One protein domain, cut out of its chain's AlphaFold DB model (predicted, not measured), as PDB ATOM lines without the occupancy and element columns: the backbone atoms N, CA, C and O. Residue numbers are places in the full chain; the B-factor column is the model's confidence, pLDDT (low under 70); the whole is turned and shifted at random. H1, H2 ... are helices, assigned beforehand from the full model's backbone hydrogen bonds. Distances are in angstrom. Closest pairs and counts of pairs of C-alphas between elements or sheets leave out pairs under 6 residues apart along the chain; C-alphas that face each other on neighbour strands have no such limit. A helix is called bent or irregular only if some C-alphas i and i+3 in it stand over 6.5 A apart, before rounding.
ATOM      1  N   TRP A   2     158.361 149.997  98.914       67.31
ATOM      2  CA  TRP A   2     157.173 149.337  99.497       67.31
ATOM      3  C   TRP A   2     157.010 147.820  99.252       67.31
ATOM      4  O   TRP A   2     156.613 147.100 100.167       67.31
ATOM      5  N   LYS A   3     157.360 147.300  98.062       71.75
ATOM      6  CA  LYS A   3     157.311 145.848  97.774       71.75
ATOM      7  C   LYS A   3     158.200 145.013  98.718       71.75
ATOM      8  O   LYS A   3     157.790 143.921  99.092       71.75
ATOM      9  N   LYS A   4     159.363 145.527  99.153       72.88
ATOM     10  CA  LYS A   4     160.248 144.842 100.121       72.88
ATOM     11  C   LYS A   4     159.668 144.859 101.544       72.88
ATOM     12  O   LYS A   4     159.755 143.858 102.240       72.88
ATOM     13  N   ILE A   5     159.018 145.954 101.946       70.44
ATOM     14  CA  ILE A   5     158.409 146.097 103.282       70.44
ATOM     15  C   ILE A   5     157.226 145.125 103.446       70.44
ATOM     16  O   ILE A   5     157.162 144.390 104.430       70.44
ATOM     17  N   LYS A   6     156.340 145.030 102.442       68.12
ATOM     18  CA  LYS A   6     155.167 144.128 102.461       68.12
ATOM     19  C   LYS A   6     155.509 142.636 102.617       68.12
ATOM     20  O   LYS A   6     154.654 141.873 103.060       68.12
ATOM     21  N   LEU A   7     156.731 142.217 102.277       73.12
ATOM     22  CA  LEU A   7     157.205 140.837 102.458       73.12
ATOM     23  C   LEU A   7     157.579 140.510 103.915       73.12
ATOM     24  O   LEU A   7     157.590 139.337 104.284       73.12
ATOM     25  N   ASN A   8     157.849 141.523 104.741       75.69
ATOM     26  CA  ASN A   8     158.262 141.340 106.133       75.69
ATOM     27  C   ASN A   8     157.096 141.436 107.128       75.69
ATOM     28  O   ASN A   8     157.204 140.896 108.225       75.69
ATOM     29  N   ILE A   9     155.977 142.068 106.754       80.88
ATOM     30  CA  ILE A   9     154.807 142.206 107.634       80.88
ATOM     31  C   ILE A   9     154.028 140.873 107.684       80.88
ATOM     32  O   ILE A   9     153.627 140.351 106.630       80.88
ATOM     33  N   PRO A  10     153.766 140.304 108.878       80.12
ATOM     34  CA  PRO A  10     152.940 139.109 109.025       80.12
ATOM     35  C   PRO A  10     151.514 139.312 108.488       80.12
ATOM     36  O   PRO A  10     151.022 140.434 108.364       80.12
ATOM     37  N   GLY A  11     150.860 138.221 108.082       80.19
ATOM     38  CA  GLY A  11     149.617 138.265 107.297       80.19
ATOM     39  C   GLY A  11     149.873 138.602 105.822       80.19
ATOM     40  O   GLY A  11     149.640 137.761 104.946       80.19
ATOM     41  N   PHE A  12     150.461 139.771 105.546       83.62
ATOM     42  CA  PHE A  12     150.714 140.276 104.189       83.62
ATOM     43  C   PHE A  12     151.737 139.451 103.394       83.62
ATOM     44  O   PHE A  12     151.506 139.198 102.207       83.62
ATOM     45  N   ARG A  13     152.791 138.937 104.049       81.31
ATOM     46  CA  ARG A  13     153.832 138.085 103.433       81.31
ATOM     47  C   ARG A  13     153.289 136.905 102.619       81.31
ATOM     48  O   ARG A  13     153.907 136.495 101.644       81.31
ATOM     49  N   THR A  14     152.160 136.321 103.023       79.31
ATOM     50  CA  THR A  14     151.655 135.067 102.427       79.31
ATOM     51  C   THR A  14     150.854 135.243 101.137       79.31
ATOM     52  O   THR A  14     150.413 134.249 100.567       79.31
ATOM     53  N   GLY A  15     150.594 136.478 100.696       79.00
ATOM     54  CA  GLY A  15     149.814 136.768  99.485       79.00
ATOM     55  C   GLY A  15     148.302 136.500  99.586       79.00
ATOM     56  O   GLY A  15     147.533 137.228  98.957       79.00
ATOM     57  N   ARG A  16     147.865 135.533 100.406       86.00
ATOM     58  CA  ARG A  16     146.460 135.116 100.580       86.00
ATOM     59  C   ARG A  16     145.567 136.272 101.045       86.00
ATOM     60  O   ARG A  16     145.887 136.942 102.025       86.00
ATOM     61  N   VAL A  17     144.434 136.471 100.366       85.69
ATOM     62  CA  VAL A  17     143.522 137.614 100.578       85.69
ATOM     63  C   VAL A  17     142.981 137.657 102.008       85.69
ATOM     64  O   VAL A  17     143.176 138.659 102.688       85.69
ATOM     65  N   TRP A  18     142.417 136.557 102.516       82.94
ATOM     66  CA  TRP A  18     141.837 136.516 103.867       82.94
ATOM     67  C   TRP A  18     142.838 136.890 104.975       82.94
ATOM     68  O   TRP A  18     142.490 137.599 105.913       82.94
ATOM     69  N   LYS A  19     144.119 136.511 104.833       82.50
ATOM     70  CA  LYS A  19     145.181 136.885 105.786       82.50
ATOM     71  C   LYS A  19     145.520 138.375 105.751       82.50
ATOM     72  O   LYS A  19     145.929 138.916 106.772       82.50
ATOM     73  N   LYS A  20     145.363 139.031 104.596       86.31
ATOM     74  CA  LYS A  20     145.520 140.486 104.452       86.31
ATOM     75  C   LYS A  20     144.333 141.231 105.063       86.31
ATOM     76  O   LYS A  20     144.559 142.233 105.725       86.31
ATOM     77  N   VAL A  21     143.109 140.724 104.883       87.44
ATOM     78  CA  VAL A  21     141.890 141.294 105.488       87.44
ATOM     79  C   VAL A  21     141.966 141.225 107.014       87.44
ATOM     80  O   VAL A  21     141.891 142.260 107.665       87.44
ATOM     81  N   ILE A  22     142.235 140.041 107.585       86.31
ATOM     82  CA  ILE A  22     142.376 139.883 109.043       86.31
ATOM     83  C   ILE A  22     143.495 140.778 109.589       86.31
ATOM     84  O   ILE A  22     143.279 141.479 110.569       86.31
ATOM     85  N   ALA A  23     144.670 140.812 108.952       87.12
ATOM     86  CA  ALA A  23     145.767 141.671 109.405       87.12
ATOM     87  C   ALA A  23     145.445 143.174 109.277       87.12
ATOM     88  O   ALA A  23     145.864 143.960 110.122       87.12
ATOM     89  N   GLY A  24     144.681 143.570 108.255       88.50
ATOM     90  CA  GLY A  24     144.223 144.947 108.057       88.50
ATOM     91  C   GLY A  24     143.245 145.438 109.127       88.50
ATOM     92  O   GLY A  24     143.258 146.624 109.427       88.50
ATOM     93  N   ILE A  25     142.452 144.543 109.726       89.31
ATOM     94  CA  ILE A  25     141.544 144.861 110.845       89.31
ATOM     95  C   ILE A  25     142.272 144.726 112.190       89.31
ATOM     96  O   ILE A  25     142.178 145.602 113.046       89.31
ATOM     97  N   ALA A  26     143.040 143.650 112.374       87.75
ATOM     98  CA  ALA A  26     143.685 143.343 113.645       87.75
ATOM     99  C   ALA A  26     144.762 144.366 114.032       87.75
ATOM    100  O   ALA A  26     144.833 144.728 115.202       87.75
ATOM    101  N   TYR A  27     145.591 144.857 113.098       89.81
ATOM    102  CA  TYR A  27     146.651 145.807 113.466       89.81
ATOM    103  C   TYR A  27     146.112 147.148 113.997       89.81
ATOM    104  O   TYR A  27     146.568 147.537 115.069       89.81
ATOM    105  N   PRO A  28     145.142 147.836 113.355       91.62
ATOM    106  CA  PRO A  28     144.522 149.026 113.939       91.62
ATOM    107  C   PRO A  28     143.908 148.773 115.319       91.62
ATOM    108  O   PRO A  28     144.148 149.561 116.226       91.62
ATOM    109  N   VAL A  29     143.191 147.657 115.505       88.81
ATOM    110  CA  VAL A  29     142.582 147.304 116.801       88.81
ATOM    111  C   VAL A  29     143.649 147.083 117.879       88.81
ATOM    112  O   VAL A  29     143.538 147.645 118.964       88.81
ATOM    113  N   PHE A  30     144.722 146.339 117.586       87.75
ATOM    114  CA  PHE A  30     145.824 146.127 118.533       87.75
ATOM    115  C   PHE A  30     146.602 147.410 118.844       87.75
ATOM    116  O   PHE A  30     146.981 147.618 119.996       87.75
ATOM    117  N   ILE A  31     146.837 148.270 117.848       89.56
ATOM    118  CA  ILE A  31     147.494 149.571 118.041       89.56
ATOM    119  C   ILE A  31     146.624 150.465 118.928       89.56
ATOM    120  O   ILE A  31     147.131 151.019 119.897       89.56
ATOM    121  N   PHE A  32     145.321 150.550 118.650       90.69
ATOM    122  CA  PHE A  32     144.372 151.326 119.448       90.69
ATOM    123  C   PHE A  32     144.271 150.809 120.888       90.69
ATOM    124  O   PHE A  32     144.363 151.596 121.824       90.69
ATOM    125  N   PHE A  33     144.163 149.490 121.081       87.94
ATOM    126  CA  PHE A  33     144.114 148.884 122.414       87.94
ATOM    127  C   PHE A  33     145.412 149.121 123.201       87.94
ATOM    128  O   PHE A  33     145.364 149.528 124.357       87.94
ATOM    129  N   SER A  34     146.575 148.955 122.560       87.12
ATOM    130  CA  SER A  34     147.875 149.247 123.184       87.12
ATOM    131  C   SER A  34     148.014 150.732 123.537       87.12
ATOM    132  O   SER A  34     148.531 151.067 124.597       87.12
ATOM    133  N   PHE A  35     147.527 151.631 122.678       88.81
ATOM    134  CA  PHE A  35     147.542 153.073 122.917       88.81
ATOM    135  C   PHE A  35     146.629 153.466 124.087       88.81
ATOM    136  O   PHE A  35     147.057 154.212 124.964       88.81
ATOM    137  N   MET A  36     145.418 152.904 124.155       87.31
ATOM    138  CA  MET A  36     144.501 153.095 125.284       87.31
ATOM    139  C   MET A  36     145.074 152.549 126.594       87.31
ATOM    140  O   MET A  36     144.989 153.224 127.614       87.31
ATOM    141  N   MET A  37     145.727 151.384 126.571       85.19
ATOM    142  CA  MET A  37     146.369 150.806 127.757       85.19
ATOM    143  C   MET A  37     147.548 151.653 128.272       85.19
ATOM    144  O   MET A  37     147.794 151.694 129.472       85.19
ATOM    145  N   VAL A  38     148.266 152.348 127.383       85.25
ATOM    146  CA  VAL A  38     149.405 153.209 127.751       85.25
ATOM    147  C   VAL A  38     148.976 154.630 128.138       85.25
ATOM    148  O   VAL A  38     149.624 155.238 128.985       85.25
ATOM    149  N   LEU A  39     147.910 155.187 127.553       83.94
ATOM    150  CA  LEU A  39     147.442 156.540 127.894       83.94
ATOM    151  C   LEU A  39     146.395 156.583 129.012       83.94
ATOM    152  O   LEU A  39     146.364 157.562 129.753       83.94
ATOM    153  N   GLY A  40     145.563 155.551 129.149       73.06
ATOM    154  CA  GLY A  40     144.448 155.515 130.102       73.06
ATOM    155  C   GLY A  40     144.848 155.344 131.571       73.06
ATOM    156  O   GLY A  40     143.984 155.386 132.434       73.06
ATOM    157  N   SER A  41     146.136 155.154 131.871       67.62
ATOM    158  CA  SER A  41     146.647 154.899 133.227       67.62
ATOM    159  C   SER A  41     147.176 156.151 133.934       67.62
ATOM    160  O   SER A  41     148.194 156.083 134.620       67.62
ATOM    161  N   GLY A  42     146.562 157.307 133.679       69.31
ATOM    162  CA  GLY A  42     146.861 158.545 134.392       69.31
ATOM    163  C   GLY A  42     145.899 158.728 135.559       69.31
ATOM    164  O   GLY A  42     144.751 159.090 135.318       69.31
ATOM    165  N   ASP A  43     146.356 158.509 136.790       76.81
ATOM    166  CA  ASP A  43     145.602 158.910 137.979       76.81
ATOM    167  C   ASP A  43     145.868 160.411 138.229       76.81
ATOM    168  O   ASP A  43     147.032 160.793 138.403       76.81
ATOM    169  N   PRO A  44     144.844 161.288 138.208       76.81
ATOM    170  CA  PRO A  44     145.027 162.725 138.411       76.81
ATOM    171  C   PRO A  44     145.497 163.094 139.829       76.81
ATOM    172  O   PRO A  44     145.981 164.207 140.012       76.81
ATOM    173  N   GLN A  45     145.371 162.193 140.811       77.44
ATOM    174  CA  GLN A  45     145.860 162.385 142.180       77.44
ATOM    175  C   GLN A  45     147.307 161.895 142.368       77.44
ATOM    176  O   GLN A  45     147.962 162.269 143.338       77.44
ATOM    177  N   ALA A  46     147.832 161.078 141.450       80.50
ATOM    178  CA  ALA A  46     149.186 160.541 141.548       80.50
ATOM    179  C   ALA A  46     150.256 161.519 141.039       80.50
ATOM    180  O   ALA A  46     150.048 162.287 140.094       80.50
ATOM    181  N   SER A  47     151.464 161.434 141.609       86.56
ATOM    182  CA  SER A  47     152.591 162.256 141.162       86.56
ATOM    183  C   SER A  47     152.920 162.009 139.680       86.56
ATOM    184  O   SER A  47     152.688 160.929 139.128       86.56
ATOM    185  N   SER A  48     153.515 162.998 139.007       85.38
ATOM    186  CA  SER A  48     153.942 162.854 137.604       85.38
ATOM    187  C   SER A  48     154.964 161.722 137.404       85.38
ATOM    188  O   SER A  48     155.006 161.110 136.334       85.38
ATOM    189  N   LYS A  49     155.749 161.413 138.446       86.75
ATOM    190  CA  LYS A  49     156.703 160.302 138.486       86.75
ATOM    191  C   LYS A  49     155.984 158.953 138.555       86.75
ATOM    192  O   LYS A  49     156.281 158.089 137.736       86.75
ATOM    193  N   ASP A  50     155.037 158.784 139.473       87.44
ATOM    194  CA  ASP A  50     154.314 157.515 139.657       87.44
ATOM    195  C   ASP A  50     153.424 157.215 138.438       87.44
ATOM    196  O   ASP A  50     153.468 156.121 137.876       87.44
ATOM    197  N   ASN A  51     152.766 158.245 137.892       87.31
ATOM    198  CA  ASN A  51     152.077 158.177 136.600       87.31
ATOM    199  C   ASN A  51     153.001 157.747 135.442       87.31
ATOM    200  O   ASN A  51     152.586 157.002 134.552       87.31
ATOM    201  N   MET A  52     154.265 158.187 135.423       89.44
ATOM    202  CA  MET A  52     155.239 157.716 134.433       89.44
ATOM    203  C   MET A  52     155.625 156.247 134.665       89.44
ATOM    204  O   MET A  52     155.760 155.504 133.692       89.44
ATOM    205  N   ILE A  53     155.775 155.810 135.919       89.69
ATOM    206  CA  ILE A  53     156.091 154.415 136.263       89.69
ATOM    207  C   ILE A  53     154.949 153.489 135.828       89.69
ATOM    208  O   ILE A  53     155.213 152.524 135.113       89.69
ATOM    209  N   SER A  54     153.685 153.813 136.115       88.94
ATOM    210  CA  SER A  54     152.555 152.973 135.683       88.94
ATOM    211  C   SER A  54     152.351 152.936 134.168       88.94
ATOM    212  O   SER A  54     151.950 151.906 133.619       88.94
ATOM    213  N   ARG A  55     152.741 153.990 133.438       90.38
ATOM    214  CA  ARG A  55     152.854 153.913 131.970       90.38
ATOM    215  C   ARG A  55     153.923 152.911 131.531       90.38
ATOM    216  O   ARG A  55     153.678 152.147 130.600       90.38
ATOM    217  N   TRP A  56     155.081 152.866 132.194       91.88
ATOM    218  CA  TRP A  56     156.116 151.859 131.920       91.88
ATOM    219  C   TRP A  56     155.682 150.436 132.293       91.88
ATOM    220  O   TRP A  56     156.013 149.502 131.561       91.88
ATOM    221  N   GLU A  57     154.900 150.258 133.360       90.06
ATOM    222  CA  GLU A  57     154.289 148.970 133.720       90.06
ATOM    223  C   GLU A  57     153.350 148.486 132.601       90.06
ATOM    224  O   GLU A  57     153.494 147.364 132.113       90.06
ATOM    225  N   ASN A  58     152.474 149.357 132.092       90.75
ATOM    226  CA  ASN A  58     151.581 149.029 130.977       90.75
ATOM    227  C   ASN A  58     152.323 148.788 129.653       90.75
ATOM    228  O   ASN A  58     151.994 147.849 128.924       90.75
ATOM    229  N   ILE A  59     153.377 149.558 129.355       91.38
ATOM    230  CA  ILE A  59     154.268 149.297 128.211       91.38
ATOM    231  C   ILE A  59     154.930 147.917 128.349       91.38
ATOM    232  O   ILE A  59     154.997 147.182 127.361       91.38
ATOM    233  N   SER A  60     155.376 147.534 129.552       91.81
ATOM    234  CA  SER A  60     155.918 146.198 129.828       91.81
ATOM    235  C   SER A  60     154.882 145.111 129.524       91.81
ATOM    236  O   SER A  60     155.161 144.205 128.738       91.81
ATOM    237  N   ILE A  61     153.652 145.240 130.036       90.69
ATOM    238  CA  ILE A  61     152.568 144.274 129.792       90.69
ATOM    239  C   ILE A  61     152.275 144.131 128.288       90.69
ATOM    240  O   ILE A  61     152.226 143.012 127.775       90.69
ATOM    241  N   VAL A  62     152.170 145.239 127.543       91.19
ATOM    242  CA  VAL A  62     152.007 145.218 126.075       91.19
ATOM    243  C   VAL A  62     153.195 144.527 125.390       91.19
ATOM    244  O   VAL A  62     153.007 143.706 124.486       91.19
ATOM    245  N   CYS A  63     154.428 144.797 125.826       91.88
ATOM    246  CA  CYS A  63     155.620 144.161 125.270       91.88
ATOM    247  C   CYS A  63     155.632 142.642 125.499       91.88
ATOM    248  O   CYS A  63     155.863 141.887 124.550       91.88
ATOM    249  N   PHE A  64     155.359 142.186 126.724       93.69
ATOM    250  CA  PHE A  64     155.445 140.775 127.100       93.69
ATOM    251  C   PHE A  64     154.230 139.940 126.684       93.69
ATOM    252  O   PHE A  64     154.423 138.800 126.273       93.69
ATOM    253  N   LEU A  65     153.003 140.470 126.716       90.75
ATOM    254  CA  LEU A  65     151.804 139.700 126.348       90.75
ATOM    255  C   LEU A  65     151.425 139.815 124.868       90.75
ATOM    256  O   LEU A  65     150.853 138.877 124.314       90.75
ATOM    257  N   ILE A  66     151.755 140.929 124.204       89.88
ATOM    258  CA  ILE A  66     151.360 141.170 122.809       89.88
ATOM    259  C   ILE A  66     152.575 141.080 121.884       89.88
ATOM    260  O   ILE A  66     152.620 140.211 121.012       89.88
ATOM    261  N   ILE A  67     153.582 141.940 122.065       89.88
ATOM    262  CA  ILE A  67     154.656 142.115 121.070       89.88
ATOM    263  C   ILE A  67     155.575 140.887 120.989       89.88
ATOM    264  O   ILE A  67     155.794 140.360 119.893       89.88
ATOM    265  N   ILE A  68     156.098 140.393 122.115       91.56
ATOM    266  CA  ILE A  68     157.018 139.243 122.132       91.56
ATOM    267  C   ILE A  68     156.320 137.956 121.642       91.56
ATOM    268  O   ILE A  68     156.854 137.320 120.723       91.56
ATOM    269  N   PRO A  69     155.115 137.578 122.125       90.69
ATOM    270  CA  PRO A  69     154.376 136.436 121.600       90.69
ATOM    271  C   PRO A  69     154.041 136.597 120.118       90.69
ATOM    272  O   PRO A  69     154.210 135.646 119.356       90.69
ATOM    273  N   PHE A  70     153.670 137.794 119.655       88.81
ATOM    274  CA  PHE A  70     153.441 138.050 118.234       88.81
ATOM    275  C   PHE A  70     154.706 137.836 117.383       88.81
ATOM    276  O   PHE A  70     154.645 137.156 116.353       88.81
ATOM    277  N   ILE A  71     155.869 138.340 117.813       89.06
ATOM    278  CA  ILE A  71     157.166 138.108 117.149       89.06
ATOM    279  C   ILE A  71     157.477 136.605 117.095       89.06
ATOM    280  O   ILE A  71     157.830 136.081 116.030       89.06
ATOM    281  N   LEU A  72     157.283 135.892 118.208       89.31
ATOM    282  CA  LEU A  72     157.499 134.448 118.300       89.31
ATOM    283  C   LEU A  72     156.527 133.655 117.417       89.31
ATOM    284  O   LEU A  72     156.968 132.738 116.725       89.31
ATOM    285  N   ILE A  73     155.232 133.992 117.377       88.00
ATOM    286  CA  ILE A  73     154.183 133.307 116.589       88.00
ATOM    287  C   ILE A  73     154.372 133.546 115.090       88.00
ATOM    288  O   ILE A  73     154.260 132.614 114.286       88.00
ATOM    289  N   THR A  74     154.715 134.769 114.701       84.44
ATOM    290  CA  THR A  74     154.892 135.136 113.290       84.44
ATOM    291  C   THR A  74     156.287 134.823 112.748       84.44
ATOM    292  O   THR A  74     156.475 134.796 111.530       84.44
ATOM    293  N   ASN A  75     157.248 134.524 113.633       86.88
ATOM    294  CA  ASN A  75     158.671 134.387 113.318       86.88
ATOM    295  C   ASN A  75     159.220 135.635 112.597       86.88
ATOM    296  O   ASN A  75     159.972 135.532 111.618       86.88
ATOM    297  N   LEU A  76     158.808 136.818 113.067       82.75
ATOM    298  CA  LEU A  76     159.311 138.099 112.575       82.75
ATOM    299  C   LEU A  76     160.839 138.138 112.736       82.75
ATOM    300  O   LEU A  76     161.386 137.570 113.680       82.75
ATOM    301  N   GLY A  77     161.552 138.704 111.759       81.88
ATOM    302  CA  GLY A  77     163.023 138.738 111.762       81.88
ATOM    303  C   GLY A  77     163.727 137.367 111.731       81.88
ATOM    304  O   GLY A  77     164.945 137.315 111.850       81.88
ATOM    305  N   ASN A  78     163.000 136.254 111.552       85.69
ATOM    306  CA  ASN A  78     163.496 134.887 111.764       85.69
ATOM    307  C   ASN A  78     163.983 134.592 113.203       85.69
ATOM    308  O   ASN A  78     164.834 133.719 113.372       85.69
ATOM    309  N   VAL A  79     163.439 135.254 114.234       87.06
ATOM    310  CA  VAL A  79     163.870 135.097 115.644       87.06
ATOM    311  C   VAL A  79     163.952 133.630 116.107       87.06
ATOM    312  O   VAL A  79     164.896 133.254 116.802       87.06
ATOM    313  N   ARG A  80     163.065 132.739 115.635       88.38
ATOM    314  CA  ARG A  80     163.117 131.297 115.966       88.38
ATOM    315  C   ARG A  80     164.408 130.594 115.530       88.38
ATOM    316  O   ARG A  80     164.701 129.521 116.043       88.38
ATOM    317  N   LYS A  81     165.183 131.154 114.590       87.25
ATOM    318  CA  LYS A  81     166.489 130.603 114.181       87.25
ATOM    319  C   LYS A  81     167.577 130.792 115.243       87.25
ATOM    320  O   LYS A  81     168.577 130.083 115.181       87.25
ATOM    321  N   PHE A  82     167.399 131.701 116.199       87.94
ATOM    322  CA  PHE A  82     168.340 131.886 117.306       87.94
ATOM    323  C   PHE A  82     168.014 130.972 118.496       87.94
ATOM    324  O   PHE A  82     168.918 130.553 119.209       87.94
ATOM    325  N   LEU A  83     166.750 130.562 118.648       88.81
ATOM    326  CA  LEU A  83     166.306 129.671 119.722       88.81
ATOM    327  C   LEU A  83     166.605 128.192 119.377       88.81
ATOM    328  O   LEU A  83     165.996 127.648 118.450       88.81
ATOM    329  N   PRO A  84     167.507 127.495 120.099       85.81
ATOM    330  CA  PRO A  84     167.990 126.171 119.695       85.81
ATOM    331  C   PRO A  84     166.889 125.101 119.673       85.81
ATOM    332  O   PRO A  84     166.849 124.280 118.756       85.81
ATOM    333  N   LEU A  85     165.943 125.143 120.617       86.88
ATOM    334  CA  LEU A  85     164.848 124.170 120.705       86.88
ATOM    335  C   LEU A  85     163.890 124.240 119.497       86.88
ATOM    336  O   LEU A  85     163.430 123.202 119.012       86.88
ATOM    337  N   PHE A  86     163.667 125.432 118.928       87.81
ATOM    338  CA  PHE A  86     162.826 125.622 117.736       87.81
ATOM    339  C   PHE A  86     163.464 125.108 116.434       87.81
ATOM    340  O   PHE A  86     162.746 124.905 115.453       87.81
ATOM    341  N   LYS A  87     164.782 124.850 116.411       88.12
ATOM    342  CA  LYS A  87     165.477 124.220 115.269       88.12
ATOM    343  C   LYS A  87     165.185 122.722 115.142       88.12
ATOM    344  O   LYS A  87     165.425 122.139 114.086       88.12
ATOM    345  N   SER A  88     164.715 122.081 116.213       89.50
ATOM    346  CA  SER A  88     164.498 120.634 116.244       89.50
ATOM    347  C   SER A  88     163.442 120.183 115.221       89.50
ATOM    348  O   SER A  88     162.469 120.886 114.952       89.50
ATOM    349  N   LYS A  89     163.614 118.992 114.627       90.19
ATOM    350  CA  LYS A  89     162.610 118.416 113.707       90.19
ATOM    351  C   LYS A  89     161.396 117.840 114.456       90.19
ATOM    352  O   LYS A  89     160.278 117.961 113.962       90.19
ATOM    353  N   ASN A  90     161.616 117.273 115.646       94.44
ATOM    354  CA  ASN A  90     160.604 116.619 116.483       94.44
ATOM    355  C   ASN A  90     159.537 117.619 116.991       94.44
ATOM    356  O   ASN A  90     159.879 118.671 117.531       94.44
ATOM    357  N   ILE A  91     158.250 117.276 116.838       91.62
ATOM    358  CA  ILE A  91     157.109 118.098 117.276       91.62
ATOM    359  C   ILE A  91     157.118 118.342 118.796       91.62
ATOM    360  O   ILE A  91     156.935 119.481 119.219       91.62
ATOM    361  N   GLY A  92     157.415 117.326 119.613       93.12
ATOM    362  CA  GLY A  92     157.398 117.431 121.076       93.12
ATOM    363  C   GLY A  92     158.432 118.427 121.597       93.12
ATOM    364  O   GLY A  92     158.117 119.279 122.423       93.12
ATOM    365  N   LYS A  93     159.640 118.432 121.015       92.12
ATOM    366  CA  LYS A  93     160.676 119.428 121.342       92.12
ATOM    367  C   LYS A  93     160.258 120.861 120.979       92.12
ATOM    368  O   LYS A  93     160.667 121.787 121.671       92.12
ATOM    369  N   LYS A  94     159.410 121.063 119.958       90.44
ATOM    370  CA  LYS A  94     158.827 122.383 119.635       90.44
ATOM    371  C   LYS A  94     157.722 122.797 120.607       90.44
ATOM    372  O   LYS A  94     157.624 123.978 120.909       90.44
ATOM    373  N   ILE A  95     156.911 121.855 121.093       92.94
ATOM    374  CA  ILE A  95     155.901 122.123 122.132       92.94
ATOM    375  C   ILE A  95     156.606 122.542 123.429       92.94
ATOM    376  O   ILE A  95     156.296 123.593 123.977       92.94
ATOM    377  N   ILE A  96     157.637 121.802 123.847       94.00
ATOM    378  CA  ILE A  96     158.481 122.161 124.999       94.00
ATOM    379  C   ILE A  96     159.134 123.540 124.797       94.00
ATOM    380  O   ILE A  96     159.123 124.362 125.709       94.00
ATOM    381  N   ALA A  97     159.636 123.843 123.590       92.69
ATOM    382  CA  ALA A  97     160.178 125.166 123.267       92.69
ATOM    383  C   ALA A  97     159.153 126.296 123.462       92.69
ATOM    384  O   ALA A  97     159.509 127.364 123.957       92.69
ATOM    385  N   TRP A  98     157.890 126.065 123.089       92.94
ATOM    386  CA  TRP A  98     156.794 127.007 123.317       92.94
ATOM    387  C   TRP A  98     156.497 127.202 124.800       92.94
ATOM    388  O   TRP A  98     156.468 128.346 125.241       92.94
ATOM    389  N   VAL A  99     156.336 126.116 125.564       93.81
ATOM    390  CA  VAL A  99     156.075 126.178 127.014       93.81
ATOM    391  C   VAL A  99     157.179 126.961 127.726       93.81
ATOM    392  O   VAL A  99     156.886 127.928 128.422       93.81
ATOM    393  N   ILE A 100     158.450 126.631 127.469       94.44
ATOM    394  CA  ILE A 100     159.601 127.350 128.038       94.44
ATOM    395  C   ILE A 100     159.593 128.830 127.625       94.44
ATOM    396  O   ILE A 100     159.853 129.695 128.455       94.44
ATOM    397  N   SER A 101     159.262 129.146 126.366       92.94
ATOM    398  CA  SER A 101     159.206 130.542 125.904       92.94
ATOM    399  C   SER A 101     158.118 131.345 126.617       92.94
ATOM    400  O   SER A 101     158.366 132.489 126.984       92.94
ATOM    401  N   PHE A 102     156.937 130.758 126.843       92.19
ATOM    402  CA  PHE A 102     155.875 131.406 127.615       92.19
ATOM    403  C   PHE A 102     156.275 131.589 129.080       92.19
ATOM    404  O   PHE A 102     156.137 132.693 129.595       92.19
ATOM    405  N   VAL A 103     156.841 130.567 129.729       94.75
ATOM    406  CA  VAL A 103     157.329 130.670 131.117       94.75
ATOM    407  C   VAL A 103     158.374 131.786 131.258       94.75
ATOM    408  O   VAL A 103     158.257 132.617 132.153       94.75
ATOM    409  N   LEU A 104     159.342 131.880 130.340       93.94
ATOM    410  CA  LEU A 104     160.338 132.961 130.339       93.94
ATOM    411  C   LEU A 104     159.724 134.348 130.087       93.94
ATOM    412  O   LEU A 104     160.171 135.324 130.683       93.94
ATOM    413  N   VAL A 105     158.695 134.443 129.239       93.44
ATOM    414  CA  VAL A 105     157.929 135.683 129.023       93.44
ATOM    415  C   VAL A 105     157.196 136.108 130.298       93.44
ATOM    416  O   VAL A 105     157.280 137.277 130.668       93.44
ATOM    417  N   PHE A 106     156.548 135.179 131.005       93.81
ATOM    418  CA  PHE A 106     155.894 135.468 132.284       93.81
ATOM    419  C   PHE A 106     156.897 135.886 133.366       93.81
ATOM    420  O   PHE A 106     156.656 136.882 134.036       93.81
ATOM    421  N   ILE A 107     158.042 135.202 133.493       94.38
ATOM    422  CA  ILE A 107     159.107 135.577 134.444       94.38
ATOM    423  C   ILE A 107     159.687 136.963 134.111       94.38
ATOM    424  O   ILE A 107     159.906 137.777 135.006       94.38
ATOM    425  N   GLY A 108     159.919 137.265 132.830       92.50
ATOM    426  CA  GLY A 108     160.380 138.587 132.396       92.50
ATOM    427  C   GLY A 108     159.373 139.690 132.728       92.50
ATOM    428  O   GLY A 108     159.752 140.733 133.259       92.50
ATOM    429  N   MET A 109     158.085 139.427 132.497       93.25
ATOM    430  CA  MET A 109     157.001 140.339 132.854       93.25
ATOM    431  C   MET A 109     156.937 140.574 134.367       93.25
ATOM    432  O   MET A 109     156.980 141.722 134.793       93.25
ATOM    433  N   THR A 110     156.891 139.520 135.193       90.94
ATOM    434  CA  THR A 110     156.761 139.669 136.654       90.94
ATOM    435  C   THR A 110     157.976 140.341 137.281       90.94
ATOM    436  O   THR A 110     157.805 141.211 138.129       90.94
ATOM    437  N   THR A 111     159.195 140.009 136.848       94.06
ATOM    438  CA  THR A 111     160.421 140.635 137.377       94.06
ATOM    439  C   THR A 111     160.529 142.117 137.020       94.06
ATOM    440  O   THR A 111     160.911 142.920 137.871       94.06
ATOM    441  N   ILE A 112     160.157 142.513 135.798       93.12
ATOM    442  CA  ILE A 112     160.152 143.927 135.393       93.12
ATOM    443  C   ILE A 112     159.016 144.688 136.080       93.12
ATOM    444  O   ILE A 112     159.261 145.778 136.592       93.12
ATOM    445  N   SER A 113     157.809 144.118 136.157       89.62
ATOM    446  CA  SER A 113     156.680 144.735 136.863       89.62
ATOM    447  C   SER A 113     156.959 144.901 138.357       89.62
ATOM    448  O   SER A 113     156.740 145.984 138.880       89.62
ATOM    449  N   ALA A 114     157.523 143.899 139.042       89.19
ATOM    450  CA  ALA A 114     157.906 144.026 140.451       89.19
ATOM    451  C   ALA A 114     158.974 145.115 140.661       89.19
ATOM    452  O   ALA A 114     158.883 145.907 141.599       89.19
ATOM    453  N   LYS A 115     159.963 145.202 139.760       93.31
ATOM    454  CA  LYS A 115     161.004 146.234 139.833       93.31
ATOM    455  C   LYS A 115     160.451 147.641 139.588       93.31
ATOM    456  O   LYS A 115     160.841 148.553 140.308       93.31
ATOM    457  N   LEU A 116     159.561 147.822 138.612       90.06
ATOM    458  CA  LEU A 116     158.875 149.098 138.378       90.06
ATOM    459  C   LEU A 116     157.982 149.469 139.567       90.06
ATOM    460  O   LEU A 116     158.105 150.571 140.091       90.06
ATOM    461  N   SER A 117     157.190 148.520 140.064       85.81
ATOM    462  CA  SER A 117     156.296 148.717 141.205       85.81
ATOM    463  C   SER A 117     157.051 149.170 142.463       85.81
ATOM    464  O   SER A 117     156.613 150.089 143.148       85.81
ATOM    465  N   SER A 118     158.252 148.627 142.708       87.25
ATOM    466  CA  SER A 118     159.124 149.053 143.818       87.25
ATOM    467  C   SER A 118     159.695 150.480 143.707       87.25
ATOM    468  O   SER A 118     160.358 150.940 144.632       87.25
ATOM    469  N   GLN A 119     159.486 151.181 142.584       90.50
ATOM    470  CA  GLN A 119     159.939 152.565 142.376       90.50
ATOM    471  C   GLN A 119     158.849 153.622 142.615       90.50
ATOM    472  O   GLN A 119     159.173 154.820 142.609       90.50
ATOM    473  N   HIS A 120     157.597 153.195 142.813       87.06
ATOM    474  CA  HIS A 120     156.484 154.063 143.201       87.06
ATOM    475  C   HIS A 120     156.732 154.723 144.561       87.06
ATOM    476  O   HIS A 120     157.438 154.185 145.415       87.06
ATOM    477  N   SER A 121     156.157 155.906 144.765       85.06
ATOM    478  CA  SER A 121     156.117 156.552 146.078       85.06
ATOM    479  C   SER A 121     155.292 155.738 147.088       85.06
ATOM    480  O   SER A 121     154.335 155.050 146.730       85.06
ATOM    481  N   PHE A 122     155.647 155.833 148.373       82.06
ATOM    482  CA  PHE A 122     154.877 155.207 149.455       82.06
ATOM    483  C   PHE A 122     153.438 155.748 149.507       82.06
ATOM    484  O   PHE A 122     152.495 154.980 149.670       82.06
ATOM    485  N   GLU A 123     153.270 157.051 149.265       78.00
ATOM    486  CA  GLU A 123     151.970 157.723 149.141       78.00
ATOM    487  C   GLU A 123     151.103 157.103 148.035       78.00
ATOM    488  O   GLU A 123     149.935 156.808 148.270       78.00
ATOM    489  N   TYR A 124     151.668 156.825 146.853       82.50
ATOM    490  CA  TYR A 124     150.933 156.178 145.762       82.50
ATOM    491  C   TYR A 124     150.562 154.717 146.072       82.50
ATOM    492  O   TYR A 124     149.488 154.254 145.686       82.50
ATOM    493  N   ILE A 125     151.412 153.989 146.804       84.44
ATOM    494  CA  ILE A 125     151.102 152.626 147.267       84.44
ATOM    495  C   ILE A 125     149.936 152.657 148.267       84.44
ATOM    496  O   ILE A 125     148.990 151.883 148.111       84.44
TER     497      ILE A 125
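What this domain is: This is residues 2 to 125 of the 502 residues of an uncharacterized protein of Paenibacillus odorifer (UniProt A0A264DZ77). Three long helices run side by side in alternating directions, with H3 between H2 and H6; H3 and H6 are nearly parallel in line, while H2 makes a narrow V with H3 that opens away from their link. H4 and H5 form a small turn at one end between H3 and H6, H1 lies at that same end away from the other helices, and H7 lies at the opposite end. The printed part has 124 residues with seven named helices, H1 to H7 in that order, and no named strand; the class is all helix. The whole is loose, with a radius of gyration of the C-alphas of 18.3 A, and elongated, spanning 53 by 34 by 20 A.

Where its parts are: H3, residues 48 to 74, measures 36.9 A and begins at C-alpha 48, (153.942, 162.854, 137.604). It has a kink of 26 degrees near residue 62 and is irregular, but only just: C-alphas 65 and 68 are 6.7 A apart. H6, residues 91 to 117, measures 38.9 A and ends at C-alpha 117, (156.296, 148.717, 141.205). H2, residues 17 to 39, measures 33.5 A and begins at C-alpha 17, (143.522, 137.614, 100.578). The short helices are H1, residues 2 to 6, H4, residues 76 to 81, H5, residues 84 to 87, and H7, residues 122 to 125. H4 is irregular, with C-alphas 77 and 80 8.5 A apart.

How they stand to each other: H3 is the hub and touches H2, H4 and H6. H3 and H6 touch at a shallow tilt of 6 degrees, opposite ways; their closest C-alphas, of Glu 57 and Ser 113, are 5.8 A apart. H2 and H3 form a helical hairpin at a shallow tilt of 18 degrees; residues 34 to 39 alone touch residues 55 to 62 of H3, the closest C-alphas being those of Val 38 and Arg 55, 5.5 A apart. H2 and H6 are apart. H4 touches H3 only at the corner, the closest C-alphas being those of Leu 72 and Arg 80, 6.9 A apart. H4 and H5 only just touch, only at the corner, with 3 pairs of C-alphas within 8 A; the closest are those of Arg 80 and Phe 86, 6.0 A apart. H5 touches residues 93 to 97 of H6, the closest C-alphas being those of Leu 85 and Ala 97, 5.4 A apart. H7 is close to H3 but not clearly touching, with the C-alphas of Asp 50 and Tyr 124 7.1 A apart. H1 touches no helix. Every O i to N i+4 pair is within hydrogen-bond range in H1 and H6, against 18 of 19 in H2, 21 of 23 in H3 and 0 of 2 in H4, where 2 of 3 O i to N i+3 pairs are; H5 and H7 are too short for an O i to N i+4 pair.

The domain as a whole: The two C-alphas farthest apart are those of Gln 45 and Lys 89, 55.0 A. The printed part has no cut, and no link is long. The mean pLDDT of the printed part is 86.8; residues 2, 6 and 41 to 42 are under 70.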